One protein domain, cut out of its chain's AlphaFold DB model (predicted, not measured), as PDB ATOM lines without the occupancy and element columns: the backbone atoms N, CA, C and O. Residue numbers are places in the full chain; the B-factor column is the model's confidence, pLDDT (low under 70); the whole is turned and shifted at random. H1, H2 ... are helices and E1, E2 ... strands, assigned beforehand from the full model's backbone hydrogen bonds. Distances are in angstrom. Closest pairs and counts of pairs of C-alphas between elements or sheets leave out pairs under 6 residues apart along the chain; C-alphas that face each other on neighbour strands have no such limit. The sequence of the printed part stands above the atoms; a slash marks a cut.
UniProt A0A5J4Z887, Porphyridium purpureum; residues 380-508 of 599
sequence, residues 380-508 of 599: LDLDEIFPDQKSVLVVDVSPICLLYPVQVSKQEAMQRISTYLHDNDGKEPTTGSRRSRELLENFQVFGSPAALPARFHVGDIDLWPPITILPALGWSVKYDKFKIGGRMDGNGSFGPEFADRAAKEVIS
ATOM      1  N   LEU A 380     229.832 165.907 202.543       93.06
ATOM      2  CA  LEU A 380     230.898 165.196 203.255       93.06
ATOM      3  C   LEU A 380     231.763 164.494 202.207       93.06
ATOM      4  O   LEU A 380     231.216 163.777 201.374       93.06
ATOM      5  N   ASP A 381     233.077 164.716 202.217       92.00
ATOM      6  CA  ASP A 381     233.973 164.250 201.156       92.00
ATOM      7  C   ASP A 381     234.620 162.905 201.524       92.00
ATOM      8  O   ASP A 381     235.429 162.814 202.451       92.00
ATOM      9  N   LEU A 382     234.254 161.834 200.811       92.06
ATOM     10  CA  LEU A 382     234.840 160.511 201.040       92.06
ATOM     11  C   LEU A 382     236.294 160.414 200.587       92.06
ATOM     12  O   LEU A 382     237.034 159.620 201.167       92.06
ATOM     13  N   ASP A 383     236.710 161.177 199.577       90.00
ATOM     14  CA  ASP A 383     238.078 161.144 199.061       90.00
ATOM     15  C   ASP A 383     239.069 161.724 200.075       90.00
ATOM     16  O   ASP A 383     240.217 161.278 200.142       90.00
ATOM     17  N   GLU A 384     238.629 162.679 200.896       92.00
ATOM     18  CA  GLU A 384     239.419 163.202 202.016       92.00
ATOM     19  C   GLU A 384     239.467 162.226 203.200       92.00
ATOM     20  O   GLU A 384     240.525 162.027 203.800       92.00
ATOM     21  N   ILE A 385     238.347 161.569 203.522       94.56
ATOM     22  CA  ILE A 385     238.278 160.591 204.624       94.56
ATOM     23  C   ILE A 385     239.083 159.326 204.295       94.56
ATOM     24  O   ILE A 385     239.749 158.738 205.158       94.56
ATOM     25  N   PHE A 386     239.030 158.892 203.036       93.44
ATOM     26  CA  PHE A 386     239.659 157.675 202.541       93.44
ATOM     27  C   PHE A 386     240.472 157.958 201.265       93.44
ATOM     28  O   PHE A 386     240.054 157.576 200.171       93.44
ATOM     29  N   PRO A 387     241.678 158.550 201.389       90.88
ATOM     30  CA  PRO A 387     242.510 158.887 200.228       90.88
ATOM     31  C   PRO A 387     242.917 157.675 199.381       90.88
ATOM     32  O   PRO A 387     243.085 157.791 198.166       90.88
ATOM     33  N   ASP A 388     243.071 156.508 200.016       88.62
ATOM     34  CA  ASP A 388     243.183 155.224 199.326       88.62
ATOM     35  C   ASP A 388     241.801 154.572 199.213       88.62
ATOM     36  O   ASP A 388     241.274 154.033 200.193       88.62
ATOM     37  N   GLN A 389     241.244 154.573 198.002       84.19
ATOM     38  CA  GLN A 389     239.931 154.003 197.684       84.19
ATOM     39  C   GLN A 389     239.822 152.512 197.997       84.19
ATOM     40  O   GLN A 389     238.718 152.006 198.151       84.19
ATOM     41  N   LYS A 390     240.942 151.787 198.111       85.38
ATOM     42  CA  LYS A 390     240.925 150.366 198.485       85.38
ATOM     43  C   LYS A 390     240.679 150.152 199.979       85.38
ATOM     44  O   LYS A 390     240.444 149.021 200.403       85.38
ATOM     45  N   SER A 391     240.698 151.222 200.779       88.75
ATOM     46  CA  SER A 391     240.375 151.173 202.209       88.75
ATOM     47  C   SER A 391     238.956 150.662 202.445       88.75
ATOM     48  O   SER A 391     238.728 149.887 203.375       88.75
ATOM     49  N   VAL A 392     238.010 151.080 201.602       91.38
ATOM     50  CA  VAL A 392     236.581 150.798 201.755       91.38
ATOM     51  C   VAL A 392     235.951 150.425 200.419       91.38
ATOM     52  O   VAL A 392     236.344 150.906 199.365       91.38
ATOM     53  N   LEU A 393     234.928 149.586 200.474       89.50
ATOM     54  CA  LEU A 393     234.025 149.322 199.369       89.50
ATOM     55  C   LEU A 393     232.770 150.178 199.561       89.50
ATOM     56  O   LEU A 393     232.044 149.984 200.534       89.50
ATOM     57  N   VAL A 394     232.502 151.088 198.625       90.19
ATOM     58  CA  VAL A 394     231.273 151.895 198.595       90.19
ATOM     59  C   VAL A 394     230.224 151.161 197.762       90.19
ATOM     60  O   VAL A 394     230.442 150.884 196.583       90.19
ATOM     61  N   VAL A 395     229.097 150.810 198.381       89.25
ATOM     62  CA  VAL A 395     228.012 150.054 197.732       89.25
ATOM     63  C   VAL A 395     226.996 150.990 197.099       89.25
ATOM     64  O   VAL A 395     226.600 150.785 195.958       89.25
ATOM     65  N   ASP A 396     226.597 152.020 197.838       88.69
ATOM     66  CA  ASP A 396     225.684 153.060 197.377       88.69
ATOM     67  C   ASP A 396     226.102 154.390 198.003       88.69
ATOM     68  O   ASP A 396     226.641 154.412 199.118       88.69
ATOM     69  N   VAL A 397     225.903 155.489 197.283       87.56
ATOM     70  CA  VAL A 397     226.293 156.822 197.744       87.56
ATOM     71  C   VAL A 397     225.427 157.905 197.101       87.56
ATOM     72  O   VAL A 397     224.935 157.738 195.987       87.56
ATOM     73  N   SER A 398     225.356 159.055 197.776       85.12
ATOM     74  CA  SER A 398     224.677 160.275 197.338       85.12
ATOM     75  C   SER A 398     223.153 160.109 197.202       85.12
ATOM     76  O   SER A 398     222.664 159.745 196.132       85.12
ATOM     77  N   PRO A 399     222.380 160.439 198.256       90.81
ATOM     78  CA  PRO A 399     222.791 161.197 199.434       90.81
ATOM     79  C   PRO A 399     223.310 160.297 200.560       90.81
ATOM     80  O   PRO A 399     224.331 160.618 201.161       90.81
ATOM     81  N   ILE A 400     222.660 159.157 200.811       93.25
ATOM     82  CA  ILE A 400     223.099 158.175 201.813       93.25
ATOM     83  C   ILE A 400     224.354 157.461 201.331       93.25
ATOM     84  O   ILE A 400     224.448 157.178 200.147       93.25
ATOM     85  N   CYS A 401     225.289 157.137 202.223       94.50
ATOM     86  CA  CYS A 401     226.436 156.293 201.890       94.50
ATOM     87  C   CYS A 401     226.394 154.980 202.666       94.50
ATOM     88  O   CYS A 401     226.286 154.984 203.895       94.50
ATOM     89  N   LEU A 402     226.518 153.868 201.944       95.12
ATOM     90  CA  LEU A 402     226.608 152.519 202.486       95.12
ATOM     91  C   LEU A 402     227.973 151.932 202.115       95.12
ATOM     92  O   LEU A 402     228.288 151.822 200.929       95.12
ATOM     93  N   LEU A 403     228.783 151.545 203.106       93.00
ATOM     94  CA  LEU A 403     230.140 151.061 202.840       93.00
ATOM     95  C   LEU A 403     230.591 149.895 203.729       93.00
ATOM     96  O   LEU A 403     230.187 149.758 204.888       93.00
ATOM     97  N   TYR A 404     231.470 149.067 203.165       92.88
ATOM     98  CA  TYR A 404     232.204 148.000 203.840       92.88
ATOM     99  C   TYR A 404     233.668 148.421 204.046       92.88
ATOM    100  O   TYR A 404     234.320 148.836 203.089       92.88
ATOM    101  N   PRO A 405     234.241 148.276 205.250       92.75
ATOM    102  CA  PRO A 405     235.691 148.317 205.432       92.75
ATOM    103  C   PRO A 405     236.360 147.138 204.707       92.75
ATOM    104  O   PRO A 405     235.872 146.013 204.811       92.75
ATOM    105  N   VAL A 406     237.464 147.385 203.991       89.69
ATOM    106  CA  VAL A 406     238.205 146.357 203.234       89.69
ATOM    107  C   VAL A 406     239.637 146.228 203.749       89.69
ATOM    108  O   VAL A 406     239.974 145.231 204.381       89.69
ATOM    109  N   GLN A 407     240.485 147.234 203.512       90.88
ATOM    110  CA  GLN A 407     241.889 147.222 203.957       90.88
ATOM    111  C   GLN A 407     242.102 147.874 205.327       90.88
ATOM    112  O   GLN A 407     243.195 147.808 205.882       90.88
ATOM    113  N   VAL A 408     241.054 148.481 205.883       93.69
ATOM    114  CA  VAL A 408     241.052 149.057 207.229       93.69
ATOM    115  C   VAL A 408     240.047 148.331 208.108       93.69
ATOM    116  O   VAL A 408     239.052 147.779 207.632       93.69
ATOM    117  N   SER A 409     240.278 148.348 209.419       96.88
ATOM    118  CA  SER A 409     239.289 147.816 210.359       96.88
ATOM    119  C   SER A 409     238.034 148.699 210.393       96.88
ATOM    120  O   SER A 409     238.093 149.902 210.137       96.88
ATOM    121  N   LYS A 410     236.886 148.135 210.792       96.31
ATOM    122  CA  LYS A 410     235.661 148.928 211.011       96.31
ATOM    123  C   LYS A 410     235.882 150.066 212.013       96.31
ATOM    124  O   LYS A 410     235.374 151.162 211.813       96.31
ATOM    125  N   GLN A 411     236.642 149.807 213.078       97.12
ATOM    126  CA  GLN A 411     236.965 150.813 214.090       97.12
ATOM    127  C   GLN A 411     237.797 151.953 213.496       97.12
ATOM    128  O   GLN A 411     237.510 153.114 213.761       97.12
ATOM    129  N   GLU A 412     238.782 151.629 212.661       97.19
ATOM    130  CA  GLU A 412     239.597 152.625 211.973       97.19
ATOM    131  C   GLU A 412     238.772 153.448 210.977       97.19
ATOM    132  O   GLU A 412     238.871 154.670 210.982       97.19
ATOM    133  N   ALA A 413     237.908 152.814 210.175       97.31
ATOM    134  CA  ALA A 413     237.016 153.530 209.264       97.31
ATOM    135  C   ALA A 413     236.095 154.509 210.013       97.31
ATOM    136  O   ALA A 413     236.007 155.679 209.644       97.31
ATOM    137  N   MET A 414     235.470 154.060 211.107       97.25
ATOM    138  CA  MET A 414     234.644 154.915 211.969       97.25
ATOM    139  C   MET A 414     235.454 156.052 212.603       97.25
ATOM    140  O   MET A 414     234.958 157.173 212.696       97.25
ATOM    141  N   GLN A 415     236.701 155.790 213.006       95.94
ATOM    142  CA  GLN A 415     237.588 156.816 213.550       95.94
ATOM    143  C   GLN A 415     237.930 157.874 212.499       95.94
ATOM    144  O   GLN A 415     237.870 159.055 212.816       95.94
ATOM    145  N   ARG A 416     238.245 157.485 211.257       95.94
ATOM    146  CA  ARG A 416     238.529 158.435 210.165       95.94
ATOM    147  C   ARG A 416     237.327 159.330 209.867       95.94
ATOM    148  O   ARG A 416     237.491 160.541 209.770       95.94
ATOM    149  N   ILE A 417     236.125 158.748 209.794       96.38
ATOM    150  CA  ILE A 417     234.880 159.509 209.605       96.38
ATOM    151  C   ILE A 417     234.678 160.491 210.766       96.38
ATOM    152  O   ILE A 417     234.427 161.668 210.531       96.38
ATOM    153  N   SER A 418     234.838 160.032 212.011       94.75
ATOM    154  CA  SER A 418     234.726 160.888 213.197       94.75
ATOM    155  C   SER A 418     235.724 162.052 213.149       94.75
ATOM    156  O   SER A 418     235.326 163.210 213.224       94.75
ATOM    157  N   THR A 419     237.007 161.772 212.918       92.75
ATOM    158  CA  THR A 419     238.057 162.795 212.815       92.75
ATOM    159  C   THR A 419     237.729 163.856 211.753       92.75
ATOM    160  O   THR A 419     237.912 165.045 212.012       92.75
ATOM    161  N   TYR A 420     237.183 163.455 210.601       92.88
ATOM    162  CA  TYR A 420     236.743 164.386 209.558       92.88
ATOM    163  C   TYR A 420     235.553 165.253 209.992       92.88
ATOM    164  O   TYR A 420     235.562 166.463 209.777       92.88
ATOM    165  N   LEU A 421     234.543 164.668 210.650       92.19
ATOM    166  CA  LEU A 421     233.404 165.428 211.186       92.19
ATOM    167  C   LEU A 421     233.845 166.477 212.222       92.19
ATOM    168  O   LEU A 421     233.229 167.534 212.324       92.19
ATOM    169  N   HIS A 422     234.937 166.210 212.941       87.44
ATOM    170  CA  HIS A 422     235.578 167.129 213.883       87.44
ATOM    171  C   HIS A 422     236.681 168.003 213.242       87.44
ATOM    172  O   HIS A 422     237.490 168.573 213.963       87.44
ATOM    173  N   ASP A 423     236.751 168.119 211.907       74.31
ATOM    174  CA  ASP A 423     237.697 168.994 211.179       74.31
ATOM    175  C   ASP A 423     239.174 168.814 211.601       74.31
ATOM    176  O   ASP A 423     239.951 169.764 211.666       74.31
ATOM    177  N   ASN A 424     239.563 167.584 211.967       63.38
ATOM    178  CA  ASN A 424     240.877 167.242 212.532       63.38
ATOM    179  C   ASN A 424     241.297 168.045 213.786       63.38
ATOM    180  O   ASN A 424     242.435 167.904 214.241       63.38
ATOM    181  N   ASP A 425     240.414 168.860 214.370       57.88
ATOM    182  CA  ASP A 425     240.721 169.698 215.531       57.88
ATOM    183  C   ASP A 425     240.566 168.940 216.861       57.88
ATOM    184  O   ASP A 425     241.116 169.359 217.882       57.88
ATOM    185  N   GLY A 426     239.869 167.795 216.832       56.28
ATOM    186  CA  GLY A 426     239.639 166.910 217.975       56.28
ATOM    187  C   GLY A 426     238.837 167.553 219.111       56.28
ATOM    188  O   GLY A 426     238.836 167.025 220.223       56.28
ATOM    189  N   LYS A 427     238.200 168.704 218.867       55.69
ATOM    190  CA  LYS A 427     237.490 169.485 219.880       55.69
ATOM    191  C   LYS A 427     236.012 169.114 219.942       55.69
ATOM    192  O   LYS A 427     235.385 168.707 218.962       55.69
ATOM    193  N   GLU A 428     235.447 169.299 221.133       57.31
ATOM    194  CA  GLU A 428     234.017 169.135 221.404       57.31
ATOM    195  C   GLU A 428     233.167 170.073 220.515       57.31
ATOM    196  O   GLU A 428     233.608 171.200 220.237       57.31
ATOM    197  N   PRO A 429     231.931 169.681 220.127       57.06
ATOM    198  CA  PRO A 429     231.095 170.390 219.143       57.06
ATOM    199  C   PRO A 429     230.864 171.878 219.445       57.06
ATOM    200  O   PRO A 429     230.670 172.685 218.542       57.06
ATOM    201  N   THR A 430     230.908 172.279 220.717       55.41
ATOM    202  CA  THR A 430     230.702 173.670 221.156       55.41
ATOM    203  C   THR A 430     231.919 174.577 220.941       55.41
ATOM    204  O   THR A 430     231.797 175.795 221.061       55.41
ATOM    205  N   THR A 431     233.083 174.006 220.614       56.47
ATOM    206  CA  THR A 431     234.373 174.716 220.495       56.47
ATOM    207  C   THR A 431     235.107 174.477 219.169       56.47
ATOM    208  O   THR A 431     236.179 175.053 218.964       56.47
ATOM    209  N   GLY A 432     234.545 173.647 218.284       63.28
ATOM    210  CA  GLY A 432     235.092 173.349 216.958       63.28
ATOM    211  C   GLY A 432     234.838 174.444 215.915       63.28
ATOM    212  O   GLY A 432     234.114 175.422 216.156       63.28
ATOM    213  N   SER A 433     235.443 174.287 214.734       80.44
ATOM    214  CA  SER A 433     235.220 175.179 213.589       80.44
ATOM    215  C   SER A 433     233.728 175.293 213.206       80.44
ATOM    216  O   SER A 433     232.878 174.482 213.577       80.44
ATOM    217  N   ARG A 434     233.351 176.337 212.451       85.00
ATOM    218  CA  ARG A 434     231.979 176.441 211.906       85.00
ATOM    219  C   ARG A 434     231.625 175.206 211.069       85.00
ATOM    220  O   ARG A 434     230.489 174.747 211.112       85.00
ATOM    221  N   ARG A 435     232.609 174.679 210.339       86.69
ATOM    222  CA  ARG A 435     232.444 173.540 209.445       86.69
ATOM    223  C   ARG A 435     232.178 172.247 210.211       86.69
ATOM    224  O   ARG A 435     231.252 171.535 209.836       86.69
ATOM    225  N   SER A 436     232.918 171.972 211.289       87.69
ATOM    226  CA  SER A 436     232.677 170.773 212.105       87.69
ATOM    227  C   SER A 436     231.290 170.784 212.744       87.69
ATOM    228  O   SER A 436     230.597 169.771 212.718       87.69
ATOM    229  N   ARG A 437     230.822 171.945 213.224       88.62
ATOM    230  CA  ARG A 437     229.444 172.096 213.723       88.62
ATOM    231  C   ARG A 437     228.399 171.768 212.661       88.62
ATOM    232  O   ARG A 437     227.519 170.956 212.919       88.62
ATOM    233  N   GLU A 438     228.531 172.332 211.461       92.00
ATOM    234  CA  GLU A 438     227.615 172.035 210.354       92.00
ATOM    235  C   GLU A 438     227.640 170.539 209.979       92.00
ATOM    236  O   GLU A 438     226.586 169.948 209.758       92.00
ATOM    237  N   LEU A 439     228.811 169.895 209.948       93.62
ATOM    238  CA  LEU A 439     228.924 168.462 209.657       93.62
ATOM    239  C   LEU A 439     228.265 167.589 210.738       93.62
ATOM    240  O   LEU A 439     227.494 166.691 210.410       93.62
ATOM    241  N   LEU A 440     228.530 167.862 212.017       93.56
ATOM    242  CA  LEU A 440     227.972 167.107 213.146       93.56
ATOM    243  C   LEU A 440     226.454 167.286 213.289       93.56
ATOM    244  O   LEU A 440     225.769 166.370 213.737       93.56
ATOM    245  N   GLU A 441     225.916 168.444 212.902       94.94
ATOM    246  CA  GLU A 441     224.471 168.700 212.882       94.94
ATOM    247  C   GLU A 441     223.758 167.979 211.728       94.94
ATOM    248  O   GLU A 441     222.585 167.627 211.861       94.94
ATOM    249  N   ASN A 442     224.444 167.756 210.600       96.62
ATOM    250  CA  ASN A 442     223.812 167.304 209.356       96.62
ATOM    251  C   ASN A 442     224.197 165.887 208.911       96.62
ATOM    252  O   ASN A 442     223.627 165.403 207.938       96.62
ATOM    253  N   PHE A 443     225.109 165.194 209.598       97.19
ATOM    254  CA  PHE A 443     225.447 163.800 209.300       97.19
ATOM    255  C   PHE A 443     225.338 162.912 210.533       97.19
ATOM    256  O   PHE A 443     225.957 163.154 211.565       97.19
ATOM    257  N   GLN A 444     224.601 161.815 210.388       97.19
ATOM    258  CA  GLN A 444     224.552 160.733 211.364       97.19
ATOM    259  C   GLN A 444     225.320 159.527 210.827       97.19
ATOM    260  O   GLN A 444     225.137 159.126 209.677       97.19
ATOM    261  N   VAL A 445     226.168 158.927 211.662       97.75
ATOM    262  CA  VAL A 445     226.993 157.774 211.279       97.75
ATOM    263  C   VAL A 445     226.639 156.580 212.152       97.75
ATOM    264  O   VAL A 445     226.727 156.640 213.377       97.75
ATOM    265  N   PHE A 446     226.274 155.473 211.516       97.44
ATOM    266  CA  PHE A 446     225.885 154.236 212.182       97.44
ATOM    267  C   PHE A 446     226.900 153.141 211.867       97.44
ATOM    268  O   PHE A 446     227.169 152.854 210.704       97.44
ATOM    269  N   GLY A 447     227.458 152.515 212.908       96.19
ATOM    270  CA  GLY A 447     228.451 151.433 212.792       96.19
ATOM    271  C   GLY A 447     227.864 150.014 212.747       96.19
ATOM    272  O   GLY A 447     228.609 149.030 212.904       96.19
ATOM    273  N   SER A 448     226.537 149.906 212.628       93.81
ATOM    274  CA  SER A 448     225.811 148.673 212.326       93.81
ATOM    275  C   SER A 448     224.395 148.978 211.805       93.81
ATOM    276  O   SER A 448     223.808 149.987 212.207       93.81
ATOM    277  N   PRO A 449     223.794 148.083 210.995       91.38
ATOM    278  CA  PRO A 449     222.396 148.211 210.579       91.38
ATOM    279  C   PRO A 449     221.430 148.228 211.774       91.38
ATOM    280  O   PRO A 449     220.462 148.976 211.784       91.38
ATOM    281  N   ALA A 450     221.720 147.448 212.822       92.00
ATOM    282  CA  ALA A 450     220.903 147.377 214.035       92.00
ATOM    283  C   ALA A 450     220.884 148.681 214.860       92.00
ATOM    284  O   ALA A 450     220.021 148.839 215.720       92.00
ATOM    285  N   ALA A 451     221.834 149.595 214.631       95.06
ATOM    286  CA  ALA A 451     221.859 150.909 215.275       95.06
ATOM    287  C   ALA A 451     220.991 151.948 214.546       95.06
ATOM    288  O   ALA A 451     220.708 153.004 215.112       95.06
ATOM    289  N   LEU A 452     220.576 151.669 213.305       95.44
ATOM    290  CA  LEU A 452     219.661 152.541 212.577       95.44
ATOM    291  C   LEU A 452     218.292 152.581 213.279       95.44
ATOM    292  O   LEU A 452     217.876 151.590 213.886       95.44
ATOM    293  N   PRO A 453     217.553 153.701 213.182       96.25
ATOM    294  CA  PRO A 453     216.205 153.803 213.726       96.25
ATOM    295  C   PRO A 453     215.323 152.614 213.327       96.25
ATOM    296  O   PRO A 453     215.127 152.349 212.143       96.25
ATOM    297  N   ALA A 454     214.723 151.928 214.306       94.31
ATOM    298  CA  ALA A 454     213.917 150.722 214.064       94.31
ATOM    299  C   ALA A 454     212.782 150.941 213.042       94.31
ATOM    300  O   ALA A 454     212.444 150.041 212.276       94.31
ATOM    301  N   ARG A 455     212.241 152.165 212.971       94.69
ATOM    302  CA  ARG A 455     211.218 152.568 211.990       94.69
ATOM    303  C   ARG A 455     211.676 152.511 210.528       94.69
ATOM    304  O   ARG A 455     210.830 152.584 209.642       94.69
ATOM    305  N   PHE A 456     212.978 152.418 210.264       95.38
ATOM    306  CA  PHE A 456     213.499 152.239 208.914       95.38
ATOM    307  C   PHE A 456     213.335 150.814 208.401       95.38
ATOM    308  O   PHE A 456     213.293 150.644 207.188       95.38
ATOM    309  N   HIS A 457     213.167 149.815 209.279       93.50
ATOM    310  CA  HIS A 457     212.982 148.418 208.864       93.50
ATOM    311  C   HIS A 457     214.126 147.906 207.968       93.50
ATOM    312  O   HIS A 457     213.895 147.347 206.893       93.50
ATOM    313  N   VAL A 458     215.366 148.172 208.393       91.00
ATOM    314  CA  VAL A 458     216.601 147.757 207.695       91.00
ATOM    315  C   VAL A 458     217.597 147.020 208.594       91.00
ATOM    316  O   VAL A 458     218.559 146.446 208.095       91.00
ATOM    317  N   GLY A 459     217.368 146.992 209.913       86.06
ATOM    318  CA  GLY A 459     218.309 146.418 210.884       86.06
ATOM    319  C   GLY A 459     218.542 144.909 210.741       86.06
ATOM    320  O   GLY A 459     219.596 144.428 211.146       86.06
ATOM    321  N   ASP A 460     217.597 144.198 210.117       85.81
ATOM    322  CA  ASP A 460     217.629 142.745 209.890       85.81
ATOM    323  C   ASP A 460     218.046 142.361 208.450       85.81
ATOM    324  O   ASP A 460     217.848 141.222 208.020       85.81
ATOM    325  N   ILE A 461     218.563 143.304 207.653       90.00
ATOM    326  CA  ILE A 461     219.015 143.028 206.281       90.00
ATOM    327  C   ILE A 461     220.457 142.519 206.316       90.00
ATOM    328  O   ILE A 461     221.389 143.301 206.470       90.00
ATOM    329  N   ASP A 462     220.642 141.216 206.084       86.62
ATOM    330  CA  ASP A 462     221.967 140.568 206.065       86.62
ATOM    331  C   ASP A 462     222.958 141.214 205.070       86.62
ATOM    332  O   ASP A 462     224.162 141.202 205.299       86.62
ATOM    333  N   LEU A 463     222.454 141.774 203.965       91.19
ATOM    334  CA  LEU A 463     223.254 142.385 202.893       91.19
ATOM    335  C   LEU A 463     223.543 143.883 203.104       91.19
ATOM    336  O   LEU A 463     224.235 144.497 202.289       91.19
ATOM    337  N   TRP A 464     222.995 144.496 204.158       94.06
ATOM    338  CA  TRP A 464     223.165 145.923 204.411       94.06
ATOM    339  C   TRP A 464     224.589 146.211 204.911       94.06
ATOM    340  O   TRP A 464     225.015 145.608 205.902       94.06
ATOM    341  N   PRO A 465     225.332 147.145 204.288       94.56
ATOM    342  CA  PRO A 465     226.713 147.414 204.678       94.56
ATOM    343  C   PRO A 465     226.862 147.865 206.142       94.56
ATOM    344  O   PRO A 465     226.022 148.596 206.665       94.56
ATOM    345  N   PRO A 466     227.943 147.473 206.839       94.88
ATOM    346  CA  PRO A 466     228.077 147.670 208.279       94.88
ATOM    347  C   PRO A 466     228.194 149.135 208.698       94.88
ATOM    348  O   PRO A 466     227.962 149.427 209.869       94.88
ATOM    349  N   ILE A 467     228.589 150.035 207.793       97.44
ATOM    350  CA  ILE A 467     228.666 151.472 208.052       97.44
ATOM    351  C   ILE A 467     227.654 152.189 207.160       97.44
ATOM    352  O   ILE A 467     227.614 151.978 205.947       97.44
ATOM    353  N   THR A 468     226.849 153.054 207.772       97.75
ATOM    354  CA  THR A 468     225.904 153.944 207.088       97.75
ATOM    355  C   THR A 468     226.190 155.386 207.479       97.75
ATOM    356  O   THR A 468     226.216 155.703 208.668       97.75
ATOM    357  N   ILE A 469     226.371 156.255 206.486       97.94
ATOM    358  CA  ILE A 469     226.419 157.710 206.660       97.94
ATOM    359  C   ILE A 469     225.101 158.264 206.121       97.94
ATOM    360  O   ILE A 469     224.812 158.154 204.928       97.94
ATOM    361  N   LEU A 470     224.288 158.821 207.013       97.44
ATOM    362  CA  LEU A 470     222.965 159.360 206.723       97.44
ATOM    363  C   LEU A 470     223.004 160.893 206.821       97.44
ATOM    364  O   LEU A 470     223.114 161.414 207.936       97.44
ATOM    365  N   PRO A 471     222.923 161.621 205.696       96.88
ATOM    366  CA  PRO A 471     222.808 163.074 205.718       96.88
ATOM    367  C   PRO A 471     221.388 163.550 206.063       96.88
ATOM    368  O   PRO A 471     220.399 162.863 205.795       96.88
ATOM    369  N   ALA A 472     221.299 164.769 206.588       97.00
ATOM    370  CA  ALA A 472     220.086 165.576 206.633       97.00
ATOM    371  C   ALA A 472     219.700 166.086 205.229       97.00
ATOM    372  O   ALA A 472     220.506 166.047 204.297       97.00
ATOM    373  N   LEU A 473     218.467 166.584 205.068       95.62
ATOM    374  CA  LEU A 473     217.994 167.120 203.786       95.62
ATOM    375  C   LEU A 473     218.948 168.168 203.199       95.62
ATOM    376  O   LEU A 473     219.450 169.057 203.886       95.62
ATOM    377  N   GLY A 474     219.168 168.059 201.890       94.19
ATOM    378  CA  GLY A 474     220.006 168.968 201.118       94.19
ATOM    379  C   GLY A 474     221.509 168.841 201.360       94.19
ATOM    380  O   GLY A 474     222.266 169.615 200.762       94.19
ATOM    381  N   TRP A 475     221.930 167.881 202.185       95.25
ATOM    382  CA  TRP A 475     223.315 167.451 202.340       95.25
ATOM    383  C   TRP A 475     223.558 166.128 201.624       95.25
ATOM    384  O   TRP A 475     222.680 165.274 201.544       95.25
ATOM    385  N   SER A 476     224.763 165.925 201.111       94.25
ATOM    386  CA  SER A 476     225.107 164.684 200.416       94.25
ATOM    387  C   SER A 476     226.539 164.251 200.687       94.25
ATOM    388  O   SER A 476     227.350 164.976 201.261       94.25
ATOM    389  N   VAL A 477     226.855 163.028 200.287       92.38
ATOM    390  CA  VAL A 477     228.217 162.508 200.328       92.38
ATOM    391  C   VAL A 477     228.849 162.676 198.944       92.38
ATOM    392  O   VAL A 477     228.261 162.261 197.946       92.38
ATOM    393  N   LYS A 478     230.024 163.305 198.895       89.00
ATOM    394  CA  LYS A 478     230.856 163.529 197.703       89.00
ATOM    395  C   LYS A 478     231.883 162.401 197.560       89.00
ATOM    396  O   LYS A 478     232.363 161.883 198.567       89.00
ATOM    397  N   TYR A 479     232.155 161.985 196.323       86.44
ATOM    398  CA  TYR A 479     232.886 160.749 196.015       86.44
ATOM    399  C   TYR A 479     233.531 160.784 194.613       86.44
ATOM    400  O   TYR A 479     233.273 159.936 193.766       86.44
ATOM    401  N   ASP A 480     234.379 161.767 194.336       82.69
ATOM    402  CA  ASP A 480     234.921 162.022 192.995       82.69
ATOM    403  C   ASP A 480     235.734 160.855 192.436       82.69
ATOM    404  O   ASP A 480     235.701 160.592 191.232       82.69
ATOM    405  N   LYS A 481     236.486 160.154 193.293       80.69
ATOM    406  CA  LYS A 481     237.419 159.124 192.833       80.69
ATOM    407  C   LYS A 481     236.941 157.697 193.117       80.69
ATOM    408  O   LYS A 481     237.541 156.752 192.604       80.69
ATOM    409  N   PHE A 482     235.891 157.516 193.915       80.06
ATOM    410  CA  PHE A 482     235.341 156.194 194.218       80.06
ATOM    411  C   PHE A 482     234.554 155.626 193.041       80.06
ATOM    412  O   PHE A 482     233.711 156.293 192.447       80.06
ATOM    413  N   LYS A 483     234.780 154.344 192.752       75.12
ATOM    414  CA  LYS A 483     233.980 153.586 191.786       75.12
ATOM    415  C   LYS A 483     232.898 152.807 192.514       75.12
ATOM    416  O   LYS A 483     233.179 152.173 193.530       75.12
ATOM    417  N   ILE A 484     231.681 152.848 191.981       73.56
ATOM    418  CA  ILE A 484     230.514 152.184 192.565       73.56
ATOM    419  C   ILE A 484     230.007 151.141 191.598       73.56
ATOM    420  O   ILE A 484     229.733 151.437 190.434       73.56
ATOM    421  N   GLY A 485     229.843 149.935 192.127       63.28
ATOM    422  CA  GLY A 485     229.530 148.767 191.335       63.28
ATOM    423  C   GLY A 485     230.753 148.226 190.589       63.28
ATOM    424  O   GLY A 485     231.691 148.939 190.240       63.28
ATOM    425  N   GLY A 486     230.704 146.924 190.319       55.75
ATOM    426  CA  GLY A 486     231.598 146.238 189.393       55.75
ATOM    427  C   GLY A 486     232.237 145.038 190.067       55.75
ATOM    428  O   GLY A 486     232.480 145.034 191.273       55.75
ATOM    429  N   ARG A 487     232.512 143.980 189.305       51.50
ATOM    430  CA  ARG A 487     233.090 142.757 189.871       51.50
ATOM    431  C   ARG A 487     234.455 143.068 190.497       51.50
ATOM    432  O   ARG A 487     235.355 143.491 189.779       51.50
ATOM    433  N   MET A 488     234.627 142.847 191.804       50.22
ATOM    434  CA  MET A 488     235.971 142.830 192.395       50.22
ATOM    435  C   MET A 488     236.778 141.734 191.698       50.22
ATOM    436  O   MET A 488     236.343 140.580 191.633       50.22
ATOM    437  N   ASP A 489     237.935 142.083 191.148       50.25
ATOM    438  CA  ASP A 489     238.894 141.085 190.713       50.25
ATOM    439  C   ASP A 489     239.510 140.374 191.931       50.25
ATOM    440  O   ASP A 489     239.451 140.848 193.071       50.25
ATOM    441  N   GLY A 490     240.102 139.200 191.700       43.88
ATOM    442  CA  GLY A 490     240.720 138.387 192.754       43.88
ATOM    443  C   GLY A 490     241.907 139.048 193.471       43.88
ATOM    444  O   GLY A 490     242.458 138.444 194.386       43.88
ATOM    445  N   ASN A 491     242.293 140.268 193.078       45.38
ATOM    446  CA  ASN A 491     243.337 141.075 193.704       45.38
ATOM    447  C   ASN A 491     242.761 142.239 194.535       45.38
ATOM    448  O   ASN A 491     243.511 143.129 194.944       45.38
ATOM    449  N   GLY A 492     241.444 142.265 194.774       45.34
ATOM    450  CA  GLY A 492     240.782 143.335 195.523       45.34
ATOM    451  C   GLY A 492     240.746 144.669 194.772       45.34
ATOM    452  O   GLY A 492     240.642 145.720 195.400       45.34
ATOM    453  N   SER A 493     240.876 144.648 193.440       41.50
ATOM    454  CA  SER A 493     240.691 145.819 192.581       41.50
ATOM    455  C   SER A 493     239.325 145.739 191.897       41.50
ATOM    456  O   SER A 493     238.895 144.686 191.439       41.50
ATOM    457  N   PHE A 494     238.603 146.856 191.848       51.06
ATOM    458  CA  PHE A 494     237.295 146.917 191.198       51.06
ATOM    459  C   PHE A 494     237.459 146.783 189.682       51.06
ATOM    460  O   PHE A 494     238.098 147.623 189.042       51.06
ATOM    461  N   GLY A 495     236.911 145.708 189.117       43.91
ATOM    462  CA  GLY A 495     236.840 145.498 187.680       43.91
ATOM    463  C   GLY A 495     236.017 146.601 187.001       43.91
ATOM    464  O   GLY A 495     235.138 147.199 187.628       43.91
ATOM    465  N   PRO A 496     236.300 146.910 185.729       40.53
ATOM    466  CA  PRO A 496     235.749 148.073 185.050       40.53
ATOM    467  C   PRO A 496     234.356 147.763 184.505       40.53
ATOM    468  O   PRO A 496     234.216 147.637 183.301       40.53
ATOM    469  N   GLU A 497     233.333 147.561 185.333       50.75
ATOM    470  CA  GLU A 497     232.010 147.248 184.770       50.75
ATOM    471  C   GLU A 497     230.847 147.480 185.742       50.75
ATOM    472  O   GLU A 497     230.159 146.552 186.132       50.75
ATOM    473  N   PHE A 498     230.632 148.735 186.128       49.44
ATOM    474  CA  PHE A 498     229.415 149.480 185.778       49.44
ATOM    475  C   PHE A 498     229.883 150.889 185.410       49.44
ATOM    476  O   PHE A 498     230.996 151.256 185.776       49.44
ATOM    477  N   ALA A 499     229.117 151.603 184.582       40.97
ATOM    478  CA  ALA A 499     229.520 152.858 183.946       40.97
ATOM    479  C   ALA A 499     230.353 153.760 184.868       40.97
ATOM    480  O   ALA A 499     230.097 153.800 186.068       40.97
ATOM    481  N   ASP A 500     231.310 154.487 184.288       42.56
ATOM    482  CA  ASP A 500     232.024 155.585 184.934       42.56
ATOM    483  C   ASP A 500     230.971 156.589 185.434       42.56
ATOM    484  O   ASP A 500     230.568 157.517 184.733       42.56
ATOM    485  N   ARG A 501     230.403 156.325 186.618       54.12
ATOM    486  CA  ARG A 501     229.466 157.191 187.327       54.12
ATOM    487  C   ARG A 501     230.334 158.281 187.928       54.12
ATOM    488  O   ARG A 501     230.460 158.366 189.145       54.12
ATOM    489  N   ALA A 502     230.997 159.035 187.050       46.12
ATOM    490  CA  ALA A 502     231.771 160.194 187.420       46.12
ATOM    491  C   ALA A 502     230.887 161.024 188.345       46.12
ATOM    492  O   ALA A 502     229.702 161.239 188.043       46.12
ATOM    493  N   ALA A 503     231.430 161.414 189.496       52.59
ATOM    494  CA  ALA A 503     230.723 162.309 190.388       52.59
ATOM    495  C   ALA A 503     230.247 163.509 189.562       52.59
ATOM    496  O   ALA A 503     231.026 164.130 188.833       52.59
ATOM    497  N   LYS A 504     228.945 163.802 189.607       55.94
ATOM    498  CA  LYS A 504     228.454 165.041 189.011       55.94
ATOM    499  C   LYS A 504     229.096 166.182 189.798       55.94
ATOM    500  O   LYS A 504     228.852 166.286 190.998       55.94
ATOM    501  N   GLU A 505     229.864 167.044 189.124       55.44
ATOM    502  CA  GLU A 505     230.463 168.244 189.739       55.44
ATOM    503  C   GLU A 505     229.407 169.120 190.444       55.44
ATOM    504  O   GLU A 505     229.713 169.824 191.407       55.44
ATOM    505  N   VAL A 506     228.146 169.045 189.996       63.88
ATOM    506  CA  VAL A 506     226.996 169.715 190.606       63.88
ATOM    507  C   VAL A 506     225.879 168.700 190.862       63.88
ATOM    508  O   VAL A 506     225.281 168.166 189.928       63.88
ATOM    509  N   ILE A 507     225.577 168.441 192.136       66.12
ATOM    510  CA  ILE A 507     224.376 167.700 192.540       66.12
ATOM    511  C   ILE A 507     223.265 168.739 192.735       66.12
ATOM    512  O   ILE A 507     223.265 169.451 193.741       66.12
ATOM    513  N   SER A 508     222.349 168.852 191.770       86.12
ATOM    514  CA  SER A 508     221.257 169.842 191.793       86.12
ATOM    515  C   SER A 508     220.057 169.373 192.623       86.12
ATOM    516  O   SER A 508     219.459 170.149 193.368       86.12
TER     517      SER A 508
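AT A GLANCE: This is residues 380 to 508 of the 599 residues of a protein of Porphyridium purpureum (UniProt A0A5J4Z887). Little regular structure: a small twisted antiparallel sheet, E1 E2 E4 E3, has H2 over one face, H3 by H2's end and long loops around. The 129 printed residues, 47 in named elements, run H1 E1 E2 H2 H3 E3 E4 E5, class mixed. It is compact, radius of gyration of the C-alphas 15.0 A, spanning 46 by 33 by 32 A.

IN THESE COORDINATES: H1 is residues 382 to 385, from C-alpha 382 at (234.840, 160.511, 201.040); E1 392 to 396; E2 401 to 405; H2 410 to 421, 16.7 A; H3 434 to 442, 12.5 A; E3 443 to 446; E4 467 to 471, 13.2 A; E5 476 to 478, to C-alpha 478 at (230.856, 163.529, 197.703).

HOW THE PARTS SIT: Within hydrogen-bond range are N 393 and O 404 in the hairpin E1 and E2, 2.8 A, N 401 and O 469 between E2 and E4, 2.9 A, and N 470 and O 444 in the hairpin E3 and E4, 2.8 A. H2 is on the sheet, height 8.9 A, making two layers, helix over sheet. E2, H2 H3, E3 form a split strand-helix-strand unit, E4 between its same-way strands, crossover right-handed. H2 and H3 touch at Leu 421 and Ser 436, C-alphas 5.5 A apart, a steep tilt of 53 degrees, opposite ways. In H2 and H3 every O i to N i+4 pair is within hydrogen-bond range; H1 is too short for one. E5 pairs with no named strand.

THE WHOLE: The farthest C-alphas, Thr 430 and Gly 490, are 46.4 A apart. The printed part has no cut; links H2 to H3 and E3 to E4 are long. pLDDT is under 70 at residues 424 to 432 and 485 to 507.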